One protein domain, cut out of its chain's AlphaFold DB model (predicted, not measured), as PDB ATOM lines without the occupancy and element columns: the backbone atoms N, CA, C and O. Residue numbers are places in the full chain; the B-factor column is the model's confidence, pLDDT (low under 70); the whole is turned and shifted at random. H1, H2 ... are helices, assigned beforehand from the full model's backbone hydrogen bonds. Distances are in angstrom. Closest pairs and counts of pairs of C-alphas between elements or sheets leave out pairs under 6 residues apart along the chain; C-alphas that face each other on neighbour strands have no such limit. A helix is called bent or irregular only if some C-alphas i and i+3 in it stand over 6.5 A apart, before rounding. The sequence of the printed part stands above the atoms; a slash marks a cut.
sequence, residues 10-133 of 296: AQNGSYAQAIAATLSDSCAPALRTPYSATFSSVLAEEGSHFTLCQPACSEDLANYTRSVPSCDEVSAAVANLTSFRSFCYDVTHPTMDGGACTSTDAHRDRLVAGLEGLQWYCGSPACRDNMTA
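AT A GLANCE: This is residues 10 to 133 of the 296 residues of an uncharacterized protein of Saprolegnia diclina (strain VS20) (UniProt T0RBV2). Two unequal helical lobes sit end to end: the larger one has the longer helices H1, H5 and H6 in a triangle, with the short H3 packed on H1, H2 on H5 and H4 on H6, and the smaller is a loose group of three short helices, H7, H8 and H9. H4 faces the smaller lobe, and residues 90 to 102 lead across to it. The printed part has 124 residues with nine named helices, H1 to H9 in order, and no named strand; the class is all helix. It is compact by its radius of gyration of the C-alphas, 15.3 A, yet elongated in outline, spanning 53 by 28 by 24 A.

IN THESE COORDINATES: H1, residues 10 to 20, begins with C-alpha 10 at (34.479, 117.807, -17.352) and is 15.5 A long. H2 is residues 27 to 30, H3 residues 39 to 43 and H4 residues 48 to 51. H5, residues 55 to 67, is 19.3 A long and irregular: C-alphas 56 and 59 are 7.6 A apart. H6, residues 72 to 89, is the longest at 18 residues and 23.7 A; it is irregular, with C-alphas 73 and 76 8.2 A apart, and has a kink of 33 degrees near residue 79. Its C-alpha 89 is at (32.693, 95.573, -1.374). H7 is residues 103 to 109, H8 residues 115 to 121 and H9 residues 125 to 131, ending with C-alpha 131 at (31.661, 89.855, 22.337).

HOW THE PARTS SIT: H1 touches H3, the closest C-alphas being those of Ile 19 and Ser 40, 4.9 A apart. H1 touches residues 63 to 67 of H5 at a shallow tilt of 24 degrees, opposite ways; the closest C-alphas, of Tyr 15 and Ser 67, are 5.4 A apart. H2 touches residues 56 to 60 of H5, closest at Cys 27 and Cys 57, C-alphas 4.5 A apart. H5 and H6 are close but not clearly touching, with the C-alphas of Thr 65 and Leu 81 6.8 A apart. H4 touches residues 83 to 87 of H6, closest at His 49 and Phe 84, C-alphas 6.5 A apart. H4 and H8 only just touch, with 3 pairs of C-alphas within 8 A, the closest those of Phe 50 and Gly 117 at 7.3 A. H9 is near H7 and H8. In H1, H3 and H9 every O i to N i+4 pair is within hydrogen-bond range, against 7 of 9 in H5, 12 of 14 in H6, 2 of 3 in H7 and 1 of 3 in H8, where 4 of 4 O i to N i+3 pairs are; H2 and H4 are too short for an O i to N i+4 pair.

THE WHOLE: The C-alphas farthest apart, of Ala 10 and Ala 133, are 54.1 A apart. The printed part has no cut, and the link from H6 to H7, 13 residues, is long. Mean pLDDT of the printed part is 70.1, and residues 46 to 47, 50 and 89 to 133 are under 70.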
ATOM      1  N   ALA A  10      35.741 118.502 -17.600       90.25
ATOM      2  CA  ALA A  10      34.479 117.807 -17.352       90.25
ATOM      3  C   ALA A  10      34.580 116.809 -16.183       90.25
ATOM      4  O   ALA A  10      33.682 116.748 -15.346       90.25
ATOM      5  N   GLN A  11      35.689 116.067 -16.091       88.00
ATOM      6  CA  GLN A  11      35.949 115.142 -14.983       88.00
ATOM      7  C   GLN A  11      36.102 115.883 -13.650       88.00
ATOM      8  O   GLN A  11      35.493 115.480 -12.662       88.00
ATOM      9  N   ASN A  12      36.829 117.004 -13.637       86.62
ATOM     10  CA  ASN A  12      36.958 117.841 -12.440       86.62
ATOM     11  C   ASN A  12      35.612 118.442 -12.007       86.62
ATOM     12  O   ASN A  12      35.307 118.460 -10.817       86.62
ATOM     13  N   GLY A  13      34.775 118.869 -12.959       89.25
ATOM     14  CA  GLY A  13      33.419 119.342 -12.672       89.25
ATOM     15  C   GLY A  13      32.528 118.259 -12.053       89.25
ATOM     16  O   GLY A  13      31.870 118.512 -11.046       89.25
ATOM     17  N   SER A  14      32.553 117.043 -12.608       88.12
ATOM     18  CA  SER A  14      31.786 115.906 -12.077       88.12
ATOM     19  C   SER A  14      32.240 115.510 -10.671       88.12
ATOM     20  O   SER A  14      31.405 115.240  -9.811       88.12
ATOM     21  N   TYR A  15      33.551 115.505 -10.417       87.88
ATOM     22  CA  TYR A  15      34.093 115.207  -9.093       87.88
ATOM     23  C   TYR A  15      33.688 116.267  -8.063       87.88
ATOM     24  O   TYR A  15      33.179 115.920  -6.998       87.88
ATOM     25  N   ALA A  16      33.840 117.553  -8.402       88.00
ATOM     26  CA  ALA A  16      33.464 118.667  -7.533       88.00
ATOM     27  C   ALA A  16      31.973 118.634  -7.156       88.00
ATOM     28  O   ALA A  16      31.619 118.883  -6.006       88.00
ATOM     29  N   GLN A  17      31.100 118.280  -8.103       90.06
ATOM     30  CA  GLN A  17      29.670 118.113  -7.837       90.06
ATOM     31  C   GLN A  17      29.389 116.939  -6.895       90.06
ATOM     32  O   GLN A  17      28.559 117.067  -6.001       90.06
ATOM     33  N   ALA A  18      30.098 115.821  -7.050       86.75
ATOM     34  CA  ALA A  18      29.885 114.643  -6.216       86.75
ATOM     35  C   ALA A  18      30.338 114.832  -4.763       86.75
ATOM     36  O   ALA A  18      29.658 114.373  -3.853       86.75
ATOM     37  N   ILE A  19      31.451 115.530  -4.522       87.44
ATOM     38  CA  ILE A  19      31.912 115.816  -3.152       87.44
ATOM     39  C   ILE A  19      31.050 116.873  -2.448       87.44
ATOM     40  O   ILE A  19      30.929 116.846  -1.222       87.44
ATOM     41  N   ALA A  20      30.445 117.781  -3.221       89.62
ATOM     42  CA  ALA A  20      29.546 118.820  -2.730       89.62
ATOM     43  C   ALA A  20      28.093 118.343  -2.581       89.62
ATOM     44  O   ALA A  20      27.273 119.074  -2.024       89.62
ATOM     45  N   ALA A  21      27.761 117.146  -3.074       90.75
ATOM     46  CA  ALA A  21      26.433 116.579  -2.922       90.75
ATOM     47  C   ALA A  21      26.112 116.383  -1.434       90.75
ATOM     48  O   ALA A  21      26.918 115.844  -0.667       90.75
ATOM     49  N   THR A  22      24.929 116.851  -1.036       93.56
ATOM     50  CA  THR A  22      24.350 116.553   0.272       93.56
ATOM     51  C   THR A  22      24.040 115.071   0.355       93.56
ATOM     52  O   THR A  22      23.588 114.481  -0.628       93.56
ATOM     53  N   LEU A  23      24.266 114.491   1.528       92.19
ATOM     54  CA  LEU A  23      23.872 113.115   1.794       92.19
ATOM     55  C   LEU A  23      22.360 112.946   1.624       92.19
ATOM     56  O   LEU A  23      21.588 113.846   1.958       92.19
ATOM     57  N   SER A  24      21.945 111.781   1.135       94.12
ATOM     58  CA  SER A  24      20.533 111.426   1.039       94.12
ATOM     59  C   SER A  24      19.827 111.454   2.401       94.12
ATOM     60  O   SER A  24      20.438 111.267   3.461       94.12
ATOM     61  N   ASP A  25      18.500 111.598   2.362       92.75
ATOM     62  CA  ASP A  25      17.639 111.551   3.549       92.75
ATOM     63  C   ASP A  25      17.716 110.209   4.294       92.75
ATOM     64  O   ASP A  25      17.381 110.145   5.477       92.75
ATOM     65  N   SER A  26      18.161 109.136   3.632       90.25
ATOM     66  CA  SER A  26      18.431 107.849   4.276       90.25
ATOM     67  C   SER A  26      19.815 107.800   4.919       90.25
ATOM     68  O   SER A  26      19.954 107.252   6.013       90.25
ATOM     69  N   CYS A  27      20.831 108.385   4.286       91.38
ATOM     70  CA  CYS A  27      22.205 108.316   4.769       91.38
ATOM     71  C   CYS A  27      22.483 109.292   5.920       91.38
ATOM     72  O   CYS A  27      23.062 108.894   6.931       91.38
ATOM     73  N   ALA A  28      22.032 110.549   5.834       91.44
ATOM     74  CA  ALA A  28      22.340 111.556   6.857       91.44
ATOM     75  C   ALA A  28      21.909 111.138   8.285       91.44
ATOM     76  O   ALA A  28      22.741 111.214   9.200       91.44
ATOM     77  N   PRO A  29      20.687 110.598   8.510       86.31
ATOM     78  CA  PRO A  29      20.273 110.113   9.829       86.31
ATOM     79  C   PRO A  29      21.047 108.879  10.289       86.31
ATOM     80  O   PRO A  29      21.334 108.748  11.479       86.31
ATOM     81  N   ALA A  30      21.401 107.986   9.359       84.19
ATOM     82  CA  ALA A  30      22.171 106.781   9.654       84.19
ATOM     83  C   ALA A  30      23.570 107.133  10.193       84.19
ATOM     84  O   ALA A  30      24.044 106.531  11.157       84.19
ATOM     85  N   LEU A  31      24.165 108.197   9.647       85.81
ATOM     86  CA  LEU A  31      25.436 108.764  10.103       85.81
ATOM     87  C   LEU A  31      25.301 109.729  11.289       85.81
ATOM     88  O   LEU A  31      26.309 110.178  11.824       85.81
ATOM     89  N   ARG A  32      24.074 110.081  11.695       86.50
ATOM     90  CA  ARG A  32      23.776 111.145  12.676       86.50
ATOM     91  C   ARG A  32      24.438 112.484  12.345       86.50
ATOM     92  O   ARG A  32      24.826 113.235  13.238       86.50
ATOM     93  N   THR A  33      24.535 112.789  11.060       85.50
ATOM     94  CA  THR A  33      25.047 114.072  10.581       85.50
ATOM     95  C   THR A  33      23.880 115.013  10.275       85.50
ATOM     96  O   THR A  33      22.750 114.555  10.067       85.50
ATOM     97  N   PRO A  34      24.092 116.341  10.274       88.88
ATOM     98  CA  PRO A  34      23.079 117.270   9.786       88.88
ATOM     99  C   PRO A  34      22.681 116.927   8.344       88.88
ATOM    100  O   PRO A  34      23.540 116.566   7.550       88.88
ATOM    101  N   TYR A  35      21.421 117.132   7.956       87.31
ATOM    102  CA  TYR A  35      20.975 116.938   6.561       87.31
ATOM    103  C   TYR A  35      21.721 117.819   5.543       87.31
ATOM    104  O   TYR A  35      21.730 117.540   4.350       87.31
ATOM    105  N   SER A  36      22.363 118.892   6.010       89.75
ATOM    106  CA  SER A  36      23.235 119.744   5.199       89.75
ATOM    107  C   SER A  36      24.661 119.206   5.054       89.75
ATOM    108  O   SER A  36      25.487 119.864   4.422       89.75
ATOM    109  N   ALA A  37      24.994 118.076   5.684       90.88
ATOM    110  CA  ALA A  37      26.302 117.462   5.554       90.88
ATOM    111  C   ALA A  37      26.501 116.986   4.114       90.88
ATOM    112  O   ALA A  37      25.628 116.377   3.494       90.88
ATOM    113  N   THR A  38      27.678 117.292   3.586       91.75
ATOM    114  CA  THR A  38      28.103 116.828   2.269       91.75
ATOM    115  C   THR A  38      28.914 115.554   2.415       91.75
ATOM    116  O   THR A  38      29.485 115.277   3.477       91.75
ATOM    117  N   PHE A  39      29.035 114.804   1.325       86.12
ATOM    118  CA  PHE A  39      29.918 113.644   1.295       86.12
ATOM    119  C   PHE A  39      31.356 114.029   1.698       86.12
ATOM    120  O   PHE A  39      31.988 113.333   2.487       86.12
ATOM    121  N   SER A  40      31.848 115.194   1.248       87.38
ATOM    122  CA  SER A  40      33.185 115.694   1.605       87.38
ATOM    123  C   SER A  40      33.381 115.972   3.093       87.38
ATOM    124  O   SER A  40      34.433 115.635   3.632       87.38
ATOM    125  N   SER A  41      32.382 116.555   3.766       88.00
ATOM    126  CA  SER A  41      32.490 116.868   5.193       88.00
ATOM    127  C   SER A  41      32.570 115.605   6.035       88.00
ATOM    128  O   SER A  41      33.322 115.583   6.997       88.00
ATOM    129  N   VAL A  42      31.861 114.546   5.634       87.81
ATOM    130  CA  VAL A  42      31.948 113.254   6.318       87.81
ATOM    131  C   VAL A  42      33.284 112.585   6.021       87.81
ATOM    132  O   VAL A  42      33.959 112.179   6.952       87.81
ATOM    133  N   LEU A  43      33.726 112.544   4.761       83.44
ATOM    134  CA  LEU A  43      35.033 111.977   4.394       83.44
ATOM    135  C   LEU A  43      36.220 112.610   5.123       83.44
ATOM    136  O   LEU A  43      37.224 111.938   5.354       83.44
ATOM    137  N   ALA A  44      36.129 113.904   5.428       82.94
ATOM    138  CA  ALA A  44      37.167 114.632   6.141       82.94
ATOM    139  C   ALA A  44      37.271 114.229   7.622       82.94
ATOM    140  O   ALA A  44      38.313 114.463   8.232       82.94
ATOM    141  N   GLU A  45      36.229 113.625   8.200       81.88
ATOM    142  CA  GLU A  45      36.274 113.102   9.563       81.88
ATOM    143  C   GLU A  45      37.085 111.800   9.604       81.88
ATOM    144  O   GLU A  45      36.866 110.866   8.823       81.88
ATOM    145  N   GLU A  46      38.044 111.722  10.527       68.62
ATOM    146  CA  GLU A  46      38.834 110.509  10.729       68.62
ATOM    147  C   GLU A  46      37.921 109.335  11.121       68.62
ATOM    148  O   GLU A  46      37.094 109.436  12.022       68.62
ATOM    149  N   GLY A  47      38.059 108.197  10.430       66.75
ATOM    150  CA  GLY A  47      37.231 107.004  10.669       66.75
ATOM    151  C   GLY A  47      35.873 106.980   9.947       66.75
ATOM    152  O   GLY A  47      35.176 105.968   9.996       66.75
ATOM    153  N   SER A  48      35.523 108.022   9.194       72.81
ATOM    154  CA  SER A  48      34.259 108.110   8.438       72.81
ATOM    155  C   SER A  48      34.063 107.051   7.346       72.81
ATOM    156  O   SER A  48      32.941 106.766   6.919       72.81
ATOM    157  N   HIS A  49      35.154 106.429   6.895       70.81
ATOM    158  CA  HIS A  49      35.120 105.376   5.882       70.81
ATOM    159  C   HIS A  49      34.270 104.176   6.323       70.81
ATOM    160  O   HIS A  49      33.633 103.540   5.489       70.81
ATOM    161  N   PHE A  50      34.223 103.897   7.630       69.94
ATOM    162  CA  PHE A  50      33.390 102.836   8.191       69.94
ATOM    163  C   PHE A  50      31.923 103.256   8.207       69.94
ATOM    164  O   PHE A  50      31.061 102.557   7.684       69.94
ATOM    165  N   THR A  51      31.634 104.447   8.724       77.12
ATOM    166  CA  THR A  51      30.254 104.916   8.866       77.12
ATOM    167  C   THR A  51      29.554 105.038   7.511       77.12
ATOM    168  O   THR A  51      28.384 104.691   7.400       77.12
ATOM    169  N   LEU A  52      30.275 105.425   6.452       84.44
ATOM    170  CA  LEU A  52      29.736 105.518   5.090       84.44
ATOM    171  C   LEU A  52      29.402 104.159   4.442       84.44
ATOM    172  O   LEU A  52      28.581 104.125   3.526       84.44
ATOM    173  N   CYS A  53      29.954 103.036   4.916       84.88
ATOM    174  CA  CYS A  53      29.625 101.690   4.415       84.88
ATOM    175  C   CYS A  53      28.307 101.130   5.007       84.88
ATOM    176  O   CYS A  53      28.179  99.920   5.224       84.88
ATOM    177  N   GLN A  54      27.318 101.977   5.302       81.81
ATOM    178  CA  GLN A  54      26.001 101.529   5.759       81.81
ATOM    179  C   GLN A  54      25.029 101.317   4.588       81.81
ATOM    180  O   GLN A  54      25.077 102.072   3.615       81.81
ATOM    181  N   PRO A  55      24.088 100.352   4.676       81.94
ATOM    182  CA  PRO A  55      23.097 100.111   3.619       81.94
ATOM    183  C   PRO A  55      22.319 101.364   3.213       81.94
ATOM    184  O   PRO A  55      22.072 101.591   2.028       81.94
ATOM    185  N   ALA A  56      21.996 102.215   4.191       85.69
ATOM    186  CA  ALA A  56      21.281 103.471   3.991       85.69
ATOM    187  C   ALA A  56      22.064 104.515   3.164       85.69
ATOM    188  O   ALA A  56      21.455 105.442   2.636       85.69
ATOM    189  N   CYS A  57      23.385 104.345   3.035       89.06
ATOM    190  CA  CYS A  57      24.300 105.193   2.269       89.06
ATOM    191  C   CYS A  57      24.730 104.566   0.931       89.06
ATOM    192  O   CYS A  57      25.582 105.117   0.235       89.06
ATOM    193  N   SER A  58      24.171 103.410   0.554       87.81
ATOM    194  CA  SER A  58      24.576 102.678  -0.654       87.81
ATOM    195  C   SER A  58      24.385 103.483  -1.944       87.81
ATOM    196  O   SER A  58      25.224 103.408  -2.843       87.81
ATOM    197  N   GLU A  59      23.326 104.291  -2.029       89.00
ATOM    198  CA  GLU A  59      23.070 105.161  -3.180       89.00
ATOM    199  C   GLU A  59      24.065 106.328  -3.250       89.00
ATOM    200  O   GLU A  59      24.671 106.547  -4.302       89.00
ATOM    201  N   ASP A  60      24.302 107.024  -2.133       89.81
ATOM    202  CA  ASP A  60      25.296 108.101  -2.043       89.81
ATOM    203  C   ASP A  60      26.696 107.597  -2.399       89.81
ATOM    204  O   ASP A  60      27.405 108.206  -3.201       89.81
ATOM    205  N   LEU A  61      27.076 106.433  -1.866       88.25
ATOM    206  CA  LEU A  61      28.368 105.813  -2.129       88.25
ATOM    207  C   LEU A  61      28.505 105.378  -3.593       88.25
ATOM    208  O   LEU A  61      29.570 105.549  -4.194       88.25
ATOM    209  N   ALA A  62      27.437 104.847  -4.197       87.88
ATOM    210  CA  ALA A  62      27.424 104.509  -5.615       87.88
ATOM    211  C   ALA A  62      27.554 105.765  -6.492       87.88
ATOM    212  O   ALA A  62      28.318 105.761  -7.460       87.88
ATOM    213  N   ASN A  63      26.857 106.849  -6.143       88.69
ATOM    214  CA  ASN A  63      26.927 108.124  -6.855       88.69
ATOM    215  C   ASN A  63      28.316 108.762  -6.741       88.69
ATOM    216  O   ASN A  63      28.877 109.179  -7.760       88.69
ATOM    217  N   TYR A  64      28.921 108.745  -5.552       87.81
ATOM    218  CA  TYR A  64      30.304 109.165  -5.346       87.81
ATOM    219  C   TYR A  64      31.268 108.321  -6.190       87.81
ATOM    220  O   TYR A  64      32.030 108.855  -6.993       87.81
ATOM    221  N   THR A  65      31.171 106.992  -6.101       86.38
ATOM    222  CA  THR A  65      32.052 106.049  -6.810       86.38
ATOM    223  C   THR A  65      32.011 106.213  -8.329       86.38
ATOM    224  O   THR A  65      33.045 106.080  -8.982       86.38
ATOM    225  N   ARG A  66      30.837 106.496  -8.908       87.88
ATOM    226  CA  ARG A  66      30.696 106.757 -10.353       87.88
ATOM    227  C   ARG A  66      31.300 108.094 -10.778       87.88
ATOM    228  O   ARG A  66      31.647 108.250 -11.944       87.88
ATOM    229  N   SER A  67      31.397 109.042  -9.851       88.31
ATOM    230  CA  SER A  67      31.782 110.423 -10.135       88.31
ATOM    231  C   SER A  67      33.258 110.717  -9.880       88.31
ATOM    232  O   SER A  67      33.736 111.763 -10.311       88.31
ATOM    233  N   VAL A  68      33.990 109.824  -9.200       86.00
ATOM    234  CA  VAL A  68      35.448 109.927  -9.041       86.00
ATOM    235  C   VAL A  68      36.129 109.511 -10.351       86.00
ATOM    236  O   VAL A  68      36.051 108.341 -10.737       86.00
ATOM    237  N   PRO A  69      36.806 110.432 -11.059       84.56
ATOM    238  CA  PRO A  69      37.497 110.099 -12.291       84.56
ATOM    239  C   PRO A  69      38.808 109.352 -12.004       84.56
ATOM    240  O   PRO A  69      39.400 109.460 -10.936       84.56
ATOM    241  N   SER A  70      39.282 108.587 -12.986       80.12
ATOM    242  CA  SER A  70      40.582 107.910 -12.924       80.12
ATOM    243  C   SER A  70      41.646 108.771 -13.615       80.12
ATOM    244  O   SER A  70      41.907 108.576 -14.801       80.12
ATOM    245  N   CYS A  71      42.222 109.736 -12.898       83.81
ATOM    246  CA  CYS A  71      43.260 110.655 -13.391       83.81
ATOM    247  C   CYS A  71      44.162 111.155 -12.241       83.81
ATOM    248  O   CYS A  71      43.833 110.965 -11.069       83.81
ATOM    249  N   ASP A  72      45.308 111.768 -12.561       78.12
ATOM    250  CA  ASP A  72      46.403 112.010 -11.597       78.12
ATOM    251  C   ASP A  72      46.047 113.010 -10.480       78.12
ATOM    252  O   ASP A  72      46.463 112.849  -9.329       78.12
ATOM    253  N   GLU A  73      45.244 114.032 -10.790       74.19
ATOM    254  CA  GLU A  73      44.936 115.131  -9.858       74.19
ATOM    255  C   GLU A  73      44.025 114.711  -8.697       74.19
ATOM    256  O   GLU A  73      43.968 115.390  -7.673       74.19
ATOM    257  N   VAL A  74      43.347 113.570  -8.820       73.31
ATOM    258  CA  VAL A  74      42.434 113.032  -7.803       73.31
ATOM    259  C   VAL A  74      43.024 111.832  -7.063       73.31
ATOM    260  O   VAL A  74      42.287 111.029  -6.498       73.31
ATOM    261  N   SER A  75      44.352 111.706  -7.013       73.94
ATOM    262  CA  SER A  75      45.050 110.598  -6.336       73.94
ATOM    263  C   SER A  75      44.575 110.342  -4.894       73.94
ATOM    264  O   SER A  75      44.395 109.185  -4.517       73.94
ATOM    265  N   ALA A  76      44.273 111.387  -4.114       72.94
ATOM    266  CA  ALA A  76      43.691 111.246  -2.774       72.94
ATOM    267  C   ALA A  76      42.255 110.685  -2.802       72.94
ATOM    268  O   ALA A  76      41.902 109.822  -2.003       72.94
ATOM    269  N   ALA A  77      41.428 111.114  -3.760       77.25
ATOM    270  CA  ALA A  77      40.071 110.597  -3.925       77.25
ATOM    271  C   ALA A  77      40.067 109.145  -4.420       77.25
ATOM    272  O   ALA A  77      39.244 108.349  -3.977       77.25
ATOM    273  N   VAL A  78      41.005 108.791  -5.302       79.00
ATOM    274  CA  VAL A  78      41.227 107.419  -5.778       79.00
ATOM    275  C   VAL A  78      41.730 106.531  -4.641       79.00
ATOM    276  O   VAL A  78      41.283 105.390  -4.530       79.00
ATOM    277  N   ALA A  79      42.600 107.044  -3.766       77.25
ATOM    278  CA  ALA A  79      43.023 106.338  -2.558       77.25
ATOM    279  C   ALA A  79      41.829 106.083  -1.626       77.25
ATOM    280  O   ALA A  79      41.576 104.930  -1.282       77.25
ATOM    281  N   ASN A  80      41.025 107.110  -1.331       75.44
ATOM    282  CA  ASN A  80      39.807 106.964  -0.529       75.44
ATOM    283  C   ASN A  80      38.819 105.986  -1.179       75.44
ATOM    284  O   ASN A  80      38.258 105.134  -0.500       75.44
ATOM    285  N   LEU A  81      38.638 106.042  -2.504       81.38
ATOM    286  CA  LEU A  81      37.776 105.116  -3.238       81.38
ATOM    287  C   LEU A  81      38.293 103.677  -3.185       81.38
ATOM    288  O   LEU A  81      37.505 102.742  -3.070       81.38
ATOM    289  N   THR A  82      39.608 103.493  -3.264       78.56
ATOM    290  CA  THR A  82      40.245 102.182  -3.117       78.56
ATOM    291  C   THR A  82      40.005 101.643  -1.712       78.56
ATOM    292  O   THR A  82      39.606 100.489  -1.571       78.56
ATOM    293  N   SER A  83      40.136 102.491  -0.687       75.38
ATOM    294  CA  SER A  83      39.752 102.154   0.682       75.38
ATOM    295  C   SER A  83      38.271 101.770   0.755       75.38
ATOM    296  O   SER A  83      37.974 100.662   1.193       75.38
ATOM    297  N   PHE A  84      37.340 102.571   0.227       78.50
ATOM    298  CA  PHE A  84      35.908 102.233   0.205       78.50
ATOM    299  C   PHE A  84      35.598 100.927  -0.503       78.50
ATOM    300  O   PHE A  84      34.815 100.133   0.002       78.50
ATOM    301  N   ARG A  85      36.201 100.673  -1.665       76.56
ATOM    302  CA  ARG A  85      36.004  99.411  -2.382       76.56
ATOM    303  C   ARG A  85      36.503  98.232  -1.570       76.56
ATOM    304  O   ARG A  85      35.766  97.264  -1.393       76.56
ATOM    305  N   SER A  86      37.690  98.380  -0.990       72.25
ATOM    306  CA  SER A  86      38.259  97.352  -0.133       72.25
ATOM    307  C   SER A  86      37.397  97.079   1.102       72.25
ATOM    308  O   SER A  86      37.282  95.921   1.479       72.25
ATOM    309  N   PHE A  87      36.757  98.103   1.686       71.69
ATOM    310  CA  PHE A  87      35.968  97.999   2.920       71.69
ATOM    311  C   PHE A  87      34.500  97.629   2.696       71.69
ATOM    312  O   PHE A  87      33.989  96.742   3.374       71.69
ATOM    313  N   CYS A  88      33.810  98.287   1.768       75.06
ATOM    314  CA  CYS A  88      32.380  98.083   1.565       75.06
ATOM    315  C   CYS A  88      32.071  96.903   0.620       75.06
ATOM    316  O   CYS A  88      30.989  96.325   0.721       75.06
ATOM    317  N   TYR A  89      32.979  96.545  -0.305       68.94
ATOM    318  CA  TYR A  89      32.693  95.573  -1.374       68.94
ATOM    319  C   TYR A  89      33.568  94.310  -1.339       68.94
ATOM    320  O   TYR A  89      33.032  93.219  -1.521       68.94
ATOM    321  N   ASP A  90      34.881  94.426  -1.098       61.88
ATOM    322  CA  ASP A  90      35.798  93.268  -1.150       61.88
ATOM    323  C   ASP A  90      35.868  92.474   0.164       61.88
ATOM    324  O   ASP A  90      36.229  91.290   0.169       61.88
ATOM    325  N   VAL A  91      35.505  93.081   1.297       53.84
ATOM    326  CA  VAL A  91      35.222  92.306   2.508       53.84
ATOM    327  C   VAL A  91      33.848  91.677   2.305       53.84
ATOM    328  O   VAL A  91      32.844  92.386   2.276       53.84
ATOM    329  N   THR A  92      33.799  90.354   2.135       47.66
ATOM    330  CA  THR A  92      32.557  89.563   2.201       47.66
ATOM    331  C   THR A  92      31.664  90.119   3.311       47.66
ATOM    332  O   THR A  92      32.085  90.159   4.464       47.66
ATOM    333  N   HIS A  93      30.504  90.626   2.901       53.50
ATOM    334  CA  HIS A  93      29.686  91.641   3.559       53.50
ATOM    335  C   HIS A  93      29.451  91.457   5.067       53.50
ATOM    336  O   HIS A  93      28.741  90.529   5.449       53.50
ATOM    337  N   PRO A  94      29.866  92.419   5.910       47.06
ATOM    338  CA  PRO A  94      29.340  92.501   7.269       47.06
ATOM    339  C   PRO A  94      27.928  93.101   7.341       47.06
ATOM    340  O   PRO A  94      27.233  92.870   8.327       47.06
ATOM    341  N   THR A  95      27.494  93.910   6.357       51.78
ATOM    342  CA  THR A  95      26.293  94.753   6.553       51.78
ATOM    343  C   THR A  95      25.413  95.063   5.344       51.78
ATOM    344  O   THR A  95      24.302  95.530   5.579       51.78
ATOM    345  N   MET A  96      25.795  94.809   4.084       43.38
ATOM    346  CA  MET A  96      24.938  95.228   2.951       43.38
ATOM    347  C   MET A  96      23.575  94.511   2.879       43.38
ATOM    348  O   MET A  96      22.635  95.080   2.333       43.38
ATOM    349  N   ASP A  97      23.426  93.345   3.515       46.47
ATOM    350  CA  ASP A  97      22.173  92.575   3.503       46.47
ATOM    351  C   ASP A  97      21.288  92.785   4.750       46.47
ATOM    352  O   ASP A  97      20.259  92.128   4.899       46.47
ATOM    353  N   GLY A  98      21.676  93.658   5.690       44.75
ATOM    354  CA  GLY A  98      20.921  93.871   6.938       44.75
ATOM    355  C   GLY A  98      20.839  92.643   7.867       44.75
ATOM    356  O   GLY A  98      20.044  92.632   8.807       44.75
ATOM    357  N   GLY A  99      21.639  91.602   7.611       44.22
ATOM    358  CA  GLY A  99      21.753  90.414   8.457       44.22
ATOM    359  C   GLY A  99      22.515  90.676   9.761       44.22
ATOM    360  O   GLY A  99      23.251  91.651   9.891       44.22
ATOM    361  N   ALA A 100      22.341  89.794  10.750       42.97
ATOM    362  CA  ALA A 100      23.105  89.856  11.996       42.97
ATOM    363  C   ALA A 100      24.599  89.597  11.729       42.97
ATOM    364  O   ALA A 100      24.932  88.622  11.055       42.97
ATOM    365  N   CYS A 101      25.484  90.425  12.296       43.06
ATOM    366  CA  CYS A 101      26.932  90.238  12.189       43.06
ATOM    367  C   CYS A 101      27.338  88.824  12.637       43.06
ATOM    368  O   CYS A 101      26.952  88.361  13.716       43.06
ATOM    369  N   THR A 102      28.135  88.139  11.823       50.28
ATOM    370  CA  THR A 102      28.689  86.822  12.143       50.28
ATOM    371  C   THR A 102      29.995  86.956  12.931       50.28
ATOM    372  O   THR A 102      30.648  88.000  12.957       50.28
ATOM    373  N   SER A 103      30.428  85.877  13.591       43.88
ATOM    374  CA  SER A 103      31.700  85.848  14.334       43.88
ATOM    375  C   SER A 103      32.934  86.067  13.446       43.88
ATOM    376  O   SER A 103      33.988  86.460  13.950       43.88
ATOM    377  N   THR A 104      32.804  85.845  12.136       43.31
ATOM    378  CA  THR A 104      33.837  86.129  11.134       43.31
ATOM    379  C   THR A 104      33.996  87.636  10.910       43.31
ATOM    380  O   THR A 104      35.126  88.115  10.799       43.31
ATOM    381  N   ASP A 105      32.894  88.392  10.955       49.59
ATOM    382  CA  ASP A 105      32.883  89.854  10.811       49.59
ATOM    383  C   ASP A 105      33.570  90.521  12.010       49.59
ATOM    384  O   ASP A 105      34.461  91.359  11.858       49.59
ATOM    385  N   ALA A 106      33.276  90.022  13.215       43.50
ATOM    386  CA  ALA A 106      33.884  90.465  14.470       43.50
ATOM    387  C   ALA A 106      35.411  90.263  14.534       43.50
ATOM    388  O   ALA A 106      36.117  90.969  15.261       43.50
ATOM    389  N   HIS A 107      35.946  89.275  13.808       38.09
ATOM    390  CA  HIS A 107      37.375  88.969  13.843       38.09
ATOM    391  C   HIS A 107      38.201  89.904  12.949       38.09
ATOM    392  O   HIS A 107      39.378  90.132  13.245       38.09
ATOM    393  N   ARG A 108      37.592  90.449  11.886       45.88
ATOM    394  CA  ARG A 108      38.255  91.309  10.897       45.88
ATOM    395  C   ARG A 108      38.079  92.798  11.210       45.88
ATOM    396  O   ARG A 108      39.020  93.556  10.995       45.88
ATOM    397  N   ASP A 109      36.962  93.173  11.835       44.19
ATOM    398  CA  ASP A 109      36.718  94.520  12.379       44.19
ATOM    399  C   ASP A 109      37.767  94.900  13.449       44.19
ATOM    400  O   ASP A 109      38.327  95.993  13.438       44.19
ATOM    401  N   ARG A 110      38.199  93.914  14.257       43.59
ATOM    402  CA  ARG A 110      39.304  94.019  15.237       43.59
ATOM    403  C   ARG A 110      40.655  94.472  14.679       43.59
ATOM    404  O   ARG A 110      41.504  94.896  15.462       43.59
ATOM    405  N   LEU A 111      40.897  94.311  13.378       40.19
ATOM    406  CA  LEU A 111      42.172  94.667  12.750       40.19
ATOM    407  C   LEU A 111      42.195  96.106  12.220       40.19
ATOM    408  O   LEU A 111      43.287  96.602  11.953       40.19
ATOM    409  N   VAL A 112      41.041  96.771  12.059       42.62
ATOM    410  CA  VAL A 112      40.976  98.033  11.298       42.62
ATOM    411  C   VAL A 112      40.115  99.126  11.948       42.62
ATOM    412  O   VAL A 112      40.496 100.291  11.867       42.62
ATOM    413  N   ALA A 113      39.028  98.799  12.655       42.31
ATOM    414  CA  ALA A 113      38.202  99.784  13.354       42.31
ATOM    415  C   ALA A 113      38.162  99.472  14.852       42.31
ATOM    416  O   ALA A 113      38.013  98.334  15.287       42.31
ATOM    417  N   GLY A 114      38.344 100.492  15.682       46.09
ATOM    418  CA  GLY A 114      38.211 100.316  17.119       46.09
ATOM    419  C   GLY A 114      36.783 100.019  17.582       46.09
ATOM    420  O   GLY A 114      35.830 100.121  16.817       46.09
ATOM    421  N   LEU A 115      36.640  99.701  18.874       43.88
ATOM    422  CA  LEU A 115      35.385  99.323  19.547       43.88
ATOM    423  C   LEU A 115      34.224 100.317  19.371       43.88
ATOM    424  O   LEU A 115      33.074  99.893  19.450       43.88
ATOM    425  N   GLU A 116      34.486 101.601  19.105       41.75
ATOM    426  CA  GLU A 116      33.417 102.554  18.780       41.75
ATOM    427  C   GLU A 116      32.697 102.182  17.479       41.75
ATOM    428  O   GLU A 116      31.473 102.258  17.448       41.75
ATOM    429  N   GLY A 117      33.397 101.648  16.469       42.84
ATOM    430  CA  GLY A 117      32.780 101.103  15.256       42.84
ATOM    431  C   GLY A 117      31.773  99.993  15.573       42.84
ATOM    432  O   GLY A 117      30.636 100.033  15.123       42.84
ATOM    433  N   LEU A 118      32.103  99.074  16.478       42.31
ATOM    434  CA  LEU A 118      31.222  97.951  16.833       42.31
ATOM    435  C   LEU A 118      29.882  98.382  17.463       42.31
ATOM    436  O   LEU A 118      28.869  97.697  17.291       42.31
ATOM    437  N   GLN A 119      29.842  99.529  18.151       41.28
ATOM    438  CA  GLN A 119      28.614 100.069  18.749       41.28
ATOM    439  C   GLN A 119      27.637 100.617  17.694       41.28
ATOM    440  O   GLN A 119      26.426 100.615  17.922       41.28
ATOM    441  N   TRP A 120      28.156 101.022  16.531       41.16
ATOM    442  CA  TRP A 120      27.374 101.443  15.366       41.16
ATOM    443  C   TRP A 120      26.877 100.268  14.517       41.16
ATOM    444  O   TRP A 120      25.857 100.396  13.845       41.16
ATOM    445  N   TYR A 121      27.567  99.125  14.562       43.19
ATOM    446  CA  TYR A 121      27.320  97.993  13.663       43.19
ATOM    447  C   TYR A 121      26.419  96.905  14.260       43.19
ATOM    448  O   TYR A 121      25.639  96.287  13.538       43.19
ATOM    449  N   CYS A 122      26.449  96.690  15.579       39.19
ATOM    450  CA  CYS A 122      25.586  95.700  16.220       39.19
ATOM    451  C   CYS A 122      24.300  96.326  16.774       39.19
ATOM    452  O   CYS A 122      24.186  96.650  17.956       39.19
ATOM    453  N   GLY A 123      23.289  96.436  15.906       39.44
ATOM    454  CA  GLY A 123      21.940  96.884  16.273       39.44
ATOM    455  C   GLY A 123      21.188  95.949  17.235       39.44
ATOM    456  O   GLY A 123      20.151  96.341  17.766       39.44
ATOM    457  N   SER A 124      21.691  94.732  17.500       41.59
ATOM    458  CA  SER A 124      21.050  93.775  18.411       41.59
ATOM    459  C   SER A 124      21.799  93.634  19.753       41.59
ATOM    460  O   SER A 124      23.024  93.473  19.767       41.59
ATOM    461  N   PRO A 125      21.086  93.629  20.901       46.06
ATOM    462  CA  PRO A 125      21.673  93.368  22.223       46.06
ATOM    463  C   PRO A 125      22.440  92.037  22.300       46.06
ATOM    464  O   PRO A 125      23.494  91.962  22.917       46.06
ATOM    465  N   ALA A 126      21.980  91.011  21.577       43.94
ATOM    466  CA  ALA A 126      22.597  89.684  21.570       43.94
ATOM    467  C   ALA A 126      24.007  89.649  20.944       43.94
ATOM    468  O   ALA A 126      24.845  88.854  21.369       43.94
ATOM    469  N   CYS A 127      24.300  90.509  19.958       46.72
ATOM    470  CA  CYS A 127      25.666  90.648  19.437       46.72
ATOM    471  C   CYS A 127      26.593  91.291  20.484       46.72
ATOM    472  O   CYS A 127      27.731  90.852  20.662       46.72
ATOM    473  N   ARG A 128      26.082  92.299  21.205       49.38
ATOM    474  CA  ARG A 128      26.818  93.021  22.249       49.38
ATOM    475  C   ARG A 128      27.273  92.075  23.360       49.38
ATOM    476  O   ARG A 128      28.453  92.071  23.692       49.38
ATOM    477  N   ASP A 129      26.369  91.218  23.830       45.41
ATOM    478  CA  ASP A 129      26.618  90.311  24.957       45.41
ATOM    479  C   ASP A 129      27.600  89.169  24.618       45.41
ATOM    480  O   ASP A 129      28.342  88.693  25.483       45.41
ATOM    481  N   ASN A 130      27.668  88.750  23.347       45.19
ATOM    482  CA  ASN A 130      28.523  87.645  22.899       45.19
ATOM    483  C   ASN A 130      29.997  88.061  22.679       45.19
ATOM    484  O   ASN A 130      30.900  87.225  22.756       45.19
ATOM    485  N   MET A 131      30.280  89.350  22.442       48.16
ATOM    486  CA  MET A 131      31.661  89.855  22.337       48.16
ATOM    487  C   MET A 131      32.301  90.156  23.700       48.16
ATOM    488  O   MET A 131      33.523  90.062  23.833       48.16
ATOM    489  N   THR A 132      31.492  90.457  24.718       51.75
ATOM    490  CA  THR A 132      31.913  90.775  26.096       51.75
ATOM    491  C   THR A 132      32.430  89.584  26.908       51.75
ATOM    492  O   THR A 132      33.001  89.781  27.973       51.75
ATOM    493  N   ALA A 133      32.275  88.347  26.429       49.84
ATOM    494  CA  ALA A 133      32.545  87.145  27.227       49.84
ATOM    495  C   ALA A 133      33.928  86.497  27.005       49.84
ATOM    496  O   ALA A 133      34.159  85.383  27.479       49.84
TER     497      ALA A 133